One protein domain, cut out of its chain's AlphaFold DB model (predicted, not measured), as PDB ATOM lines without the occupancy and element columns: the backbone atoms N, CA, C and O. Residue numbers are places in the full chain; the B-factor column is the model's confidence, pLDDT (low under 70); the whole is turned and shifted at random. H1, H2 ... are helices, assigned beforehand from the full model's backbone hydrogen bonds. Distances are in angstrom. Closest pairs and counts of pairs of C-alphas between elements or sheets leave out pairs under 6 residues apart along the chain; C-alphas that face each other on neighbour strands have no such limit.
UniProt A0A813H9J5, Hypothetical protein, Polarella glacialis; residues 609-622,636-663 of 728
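What this domain is: This is residues 609 to 622 and 636 to 663 of the 728 residues of the protein "Hypothetical protein" of Polarella glacialis (UniProt A0A813H9J5). A short helix, H1, crosses over the first part of a long straight one, H2, whose far half, residues 650 to 663, sticks out free and makes the length. The printed part has 42 residues, with two named helices, H1 then H2, and no named strand: the class is all helix. The whole is loose, with a radius of gyration of the C-alphas of 12.5 A, and spans 38 by 16 by 15 A.

How they stand to each other: H1, residues 609 to 622, touches H2, residues 636 to 663, with residues 638 to 648 of H2 alone. The closest C-alphas are those of Cys 614 and Cys 641, 6.1 A apart. Their lines stand at a steep tilt of 51 degrees, opposite ways. In H1 and H2 every O i to N i+4 pair is within hydrogen-bond range.

Where its parts are: H1 begins at C-alpha 609 (292.127, 156.040, 330.134) and measures 19.7 A from first to last C-alpha. H2 begins at C-alpha 636 (307.509, 161.059, 316.901) and ends 39.7 A away at C-alpha 663 (270.025, 170.095, 326.561).

The domain as a whole: The C-alphas of Pro 636 and Gln 663 are the two farthest apart, 39.7 A. Residues 623 to 635 are not printed; across this cut C-alphas 622 and 636 are 15.5 A apart. The mean pLDDT of the printed part is 72.0, and 15 residues are under 70, among them 638 to 642 and 652 to 656.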
ATOM      1  N   SER A 609     290.780 156.435 329.705       71.00
ATOM      2  CA  SER A 609     292.127 156.040 330.134       71.00
ATOM      3  C   SER A 609     293.212 156.474 329.145       71.00
ATOM      4  O   SER A 609     294.169 157.108 329.563       71.00
ATOM      5  N   ALA A 610     293.038 156.224 327.844       72.50
ATOM      6  CA  ALA A 610     294.014 156.611 326.821       72.50
ATOM      7  C   ALA A 610     294.122 158.141 326.653       72.50
ATOM      8  O   ALA A 610     295.202 158.667 326.407       72.50
ATOM      9  N   PHE A 611     293.021 158.882 326.837       75.19
ATOM     10  CA  PHE A 611     293.058 160.350 326.870       75.19
ATOM     11  C   PHE A 611     293.826 160.880 328.092       75.19
ATOM     12  O   PHE A 611     294.686 161.748 327.943       75.19
ATOM     13  N   VAL A 612     293.557 160.333 329.281       78.44
ATOM     14  CA  VAL A 612     294.277 160.675 330.519       78.44
ATOM     15  C   VAL A 612     295.753 160.288 330.419       78.44
ATOM     16  O   VAL A 612     296.609 161.075 330.802       78.44
ATOM     17  N   GLU A 613     296.074 159.135 329.835       79.88
ATOM     18  CA  GLU A 613     297.445 158.690 329.571       79.88
ATOM     19  C   GLU A 613     298.187 159.654 328.634       79.88
ATOM     20  O   GLU A 613     299.326 160.022 328.913       79.88
ATOM     21  N   CYS A 614     297.555 160.122 327.554       74.81
ATOM     22  CA  CYS A 614     298.169 161.091 326.645       74.81
ATOM     23  C   CYS A 614     298.309 162.492 327.262       74.81
ATOM     24  O   CYS A 614     299.325 163.151 327.033       74.81
ATOM     25  N   LEU A 615     297.355 162.926 328.094       77.56
ATOM     26  CA  LEU A 615     297.508 164.134 328.912       77.56
ATOM     27  C   LEU A 615     298.676 163.998 329.897       77.56
ATOM     28  O   LEU A 615     299.524 164.884 329.952       77.56
ATOM     29  N   LEU A 616     298.766 162.882 330.626       77.81
ATOM     30  CA  LEU A 616     299.862 162.611 331.559       77.81
ATOM     31  C   LEU A 616     301.210 162.539 330.840       77.81
ATOM     32  O   LEU A 616     302.162 163.148 331.310       77.81
ATOM     33  N   LYS A 617     301.297 161.886 329.676       79.69
ATOM     34  CA  LYS A 617     302.515 161.860 328.849       79.69
ATOM     35  C   LYS A 617     302.959 163.264 328.441       79.69
ATOM     36  O   LYS A 617     304.144 163.560 328.530       79.69
ATOM     37  N   LEU A 618     302.038 164.151 328.062       72.06
ATOM     38  CA  LEU A 618     302.369 165.539 327.715       72.06
ATOM     39  C   LEU A 618     302.725 166.407 328.926       72.06
ATOM     40  O   LEU A 618     303.632 167.233 328.834       72.06
ATOM     41  N   VAL A 619     302.053 166.215 330.062       76.38
ATOM     42  CA  VAL A 619     302.389 166.896 331.320       76.38
ATOM     43  C   VAL A 619     303.769 166.448 331.805       76.38
ATOM     44  O   VAL A 619     304.617 167.294 332.062       76.38
ATOM     45  N   LEU A 620     304.047 165.143 331.839       74.88
ATOM     46  CA  LEU A 620     305.355 164.594 332.207       74.88
ATOM     47  C   LEU A 620     306.454 165.016 331.224       74.88
ATOM     48  O   LEU A 620     307.541 165.375 331.664       74.88
ATOM     49  N   HIS A 621     306.170 165.084 329.920       71.56
ATOM     50  CA  HIS A 621     307.105 165.628 328.928       71.56
ATOM     51  C   HIS A 621     307.410 167.119 329.173       71.56
ATOM     52  O   HIS A 621     308.551 167.542 329.001       71.56
ATOM     53  N   ARG A 622     306.428 167.929 329.596       69.00
ATOM     54  CA  ARG A 622     306.651 169.338 329.981       69.00
ATOM     55  C   ARG A 622     307.307 169.512 331.354       69.00
ATOM     56  O   ARG A 622     307.912 170.550 331.599       69.00
ATOM     57  N   PRO A 636     308.836 161.327 317.467       66.06
ATOM     58  CA  PRO A 636     307.509 161.059 316.901       66.06
ATOM     59  C   PRO A 636     306.398 160.911 317.950       66.06
ATOM     60  O   PRO A 636     305.218 161.082 317.647       66.06
ATOM     61  N   ALA A 637     306.757 160.594 319.198       71.00
ATOM     62  CA  ALA A 637     305.831 160.550 320.325       71.00
ATOM     63  C   ALA A 637     305.209 161.923 320.644       71.00
ATOM     64  O   ALA A 637     304.022 161.976 320.967       71.00
ATOM     65  N   TRP A 638     305.966 163.020 320.523       69.19
ATOM     66  CA  TRP A 638     305.475 164.370 320.806       69.19
ATOM     67  C   TRP A 638     304.420 164.796 319.781       69.19
ATOM     68  O   TRP A 638     303.301 165.144 320.155       69.19
ATOM     69  N   TRP A 639     304.725 164.641 318.489       67.94
ATOM     70  CA  TRP A 639     303.785 164.912 317.398       67.94
ATOM     71  C   TRP A 639     302.525 164.046 317.477       67.94
ATOM     72  O   TRP A 639     301.419 164.573 317.364       67.94
ATOM     73  N   LYS A 640     302.660 162.745 317.772       69.19
ATOM     74  CA  LYS A 640     301.509 161.848 317.987       69.19
ATOM     75  C   LYS A 640     300.632 162.301 319.157       69.19
ATOM     76  O   LYS A 640     299.410 162.292 319.026       69.19
ATOM     77  N   CYS A 641     301.221 162.738 320.271       69.81
ATOM     78  CA  CYS A 641     300.456 163.248 321.411       69.81
ATOM     79  C   CYS A 641     299.775 164.595 321.105       69.81
ATOM     80  O   CYS A 641     298.614 164.778 321.464       69.81
ATOM     81  N   THR A 642     300.452 165.512 320.407       68.56
ATOM     82  CA  THR A 642     299.893 166.811 319.995       68.56
ATOM     83  C   THR A 642     298.756 166.642 318.984       68.56
ATOM     84  O   THR A 642     297.685 167.217 319.167       68.56
ATOM     85  N   TRP A 643     298.929 165.793 317.965       75.19
ATOM     86  CA  TRP A 643     297.871 165.445 317.009       75.19
ATOM     87  C   TRP A 643     296.668 164.808 317.710       75.19
ATOM     88  O   TRP A 643     295.529 165.223 317.484       75.19
ATOM     89  N   LEU A 644     296.910 163.854 318.616       71.88
ATOM     90  CA  LEU A 644     295.839 163.196 319.358       71.88
ATOM     91  C   LEU A 644     295.110 164.175 320.293       71.88
ATOM     92  O   LEU A 644     293.888 164.100 320.387       71.88
ATOM     93  N   LEU A 645     295.799 165.130 320.931       71.25
ATOM     94  CA  LEU A 645     295.133 166.197 321.689       71.25
ATOM     95  C   LEU A 645     294.297 167.117 320.800       71.25
ATOM     96  O   LEU A 645     293.182 167.452 321.188       71.25
ATOM     97  N   THR A 646     294.784 167.512 319.626       66.88
ATOM     98  CA  THR A 646     294.008 168.345 318.694       66.88
ATOM     99  C   THR A 646     292.759 167.602 318.216       66.88
ATOM    100  O   THR A 646     291.658 168.156 318.239       66.88
ATOM    101  N   LEU A 647     292.891 166.315 317.879       71.62
ATOM    102  CA  LEU A 647     291.777 165.455 317.489       71.62
ATOM    103  C   LEU A 647     290.771 165.262 318.635       71.62
ATOM    104  O   LEU A 647     289.571 165.479 318.452       71.62
ATOM    105  N   LEU A 648     291.236 164.879 319.827       73.00
ATOM    106  CA  LEU A 648     290.380 164.626 320.989       73.00
ATOM    107  C   LEU A 648     289.777 165.918 321.555       73.00
ATOM    108  O   LEU A 648     288.622 165.900 321.967       73.00
ATOM    109  N   GLY A 649     290.488 167.043 321.500       75.12
ATOM    110  CA  GLY A 649     289.984 168.374 321.845       75.12
ATOM    111  C   GLY A 649     288.921 168.863 320.861       75.12
ATOM    112  O   GLY A 649     287.873 169.355 321.279       75.12
ATOM    113  N   GLY A 650     289.121 168.641 319.557       69.50
ATOM    114  CA  GLY A 650     288.102 168.869 318.530       69.50
ATOM    115  C   GLY A 650     286.841 168.033 318.774       69.50
ATOM    116  O   GLY A 650     285.738 168.577 318.822       69.50
ATOM    117  N   ARG A 651     287.001 166.726 319.031       71.50
ATOM    118  CA  ARG A 651     285.899 165.810 319.379       71.50
ATOM    119  C   ARG A 651     285.223 166.151 320.708       71.50
ATOM    120  O   ARG A 651     284.007 166.013 320.815       71.50
ATOM    121  N   PHE A 652     285.969 166.611 321.708       69.00
ATOM    122  CA  PHE A 652     285.424 167.057 322.987       69.00
ATOM    123  C   PHE A 652     284.582 168.321 322.808       69.00
ATOM    124  O   PHE A 652     283.429 168.345 323.227       69.00
ATOM    125  N   ASN A 653     285.096 169.329 322.100       66.69
ATOM    126  CA  ASN A 653     284.354 170.552 321.786       66.69
ATOM    127  C   ASN A 653     283.112 170.272 320.923       66.69
ATOM    128  O   ASN A 653     282.052 170.848 321.172       66.69
ATOM    129  N   GLU A 654     283.202 169.357 319.951       67.31
ATOM    130  CA  GLU A 654     282.050 168.854 319.192       67.31
ATOM    131  C   GLU A 654     281.014 168.209 320.126       67.31
ATOM    132  O   GLU A 654     279.831 168.542 320.056       67.31
ATOM    133  N   ARG A 655     281.448 167.353 321.058       69.38
ATOM    134  CA  ARG A 655     280.572 166.670 322.019       69.38
ATOM    135  C   ARG A 655     279.949 167.612 323.050       69.38
ATOM    136  O   ARG A 655     278.786 167.425 323.383       69.38
ATOM    137  N   VAL A 656     280.662 168.641 323.511       69.38
ATOM    138  CA  VAL A 656     280.119 169.694 324.389       69.38
ATOM    139  C   VAL A 656     279.085 170.539 323.642       69.38
ATOM    140  O   VAL A 656     278.026 170.825 324.196       69.38
ATOM    141  N   ARG A 657     279.340 170.902 322.376       72.50
ATOM    142  CA  ARG A 657     278.358 171.609 321.533       72.50
ATOM    143  C   ARG A 657     277.109 170.762 321.288       72.50
ATOM    144  O   ARG A 657     276.008 171.274 321.452       72.50
ATOM    145  N   LEU A 658     277.277 169.480 320.957       71.50
ATOM    146  CA  LEU A 658     276.166 168.536 320.812       71.50
ATOM    147  C   LEU A 658     275.398 168.371 322.124       71.50
ATOM    148  O   LEU A 658     274.182 168.457 322.101       71.50
ATOM    149  N   HIS A 659     276.073 168.218 323.265       69.75
ATOM    150  CA  HIS A 659     275.398 168.054 324.552       69.75
ATOM    151  C   HIS A 659     274.617 169.305 324.974       69.75
ATOM    152  O   HIS A 659     273.485 169.184 325.427       69.75
ATOM    153  N   ARG A 660     275.167 170.509 324.758       73.44
ATOM    154  CA  ARG A 660     274.424 171.765 324.956       73.44
ATOM    155  C   ARG A 660     273.210 171.848 324.032       73.44
ATOM    156  O   ARG A 660     272.160 172.288 324.473       73.44
ATOM    157  N   HIS A 661     273.331 171.404 322.781       71.44
ATOM    158  CA  HIS A 661     272.207 171.371 321.848       71.44
ATOM    159  C   HIS A 661     271.149 170.326 322.245       71.44
ATOM    160  O   HIS A 661     269.969 170.648 322.222       71.44
ATOM    161  N   GLU A 662     271.553 169.130 322.692       73.00
ATOM    162  CA  GLU A 662     270.662 168.120 323.287       73.00
ATOM    163  C   GLU A 662     269.942 168.689 324.524       73.00
ATOM    164  O   GLU A 662     268.729 168.558 324.630       73.00
ATOM    165  N   GLN A 663     270.640 169.402 325.418       70.75
ATOM    166  CA  GLN A 663     270.025 170.095 326.561       70.75
ATOM    167  C   GLN A 663     269.061 171.212 326.134       70.75
ATOM    168  O   GLN A 663     267.990 171.347 326.722       70.75
TER     169      GLN A 663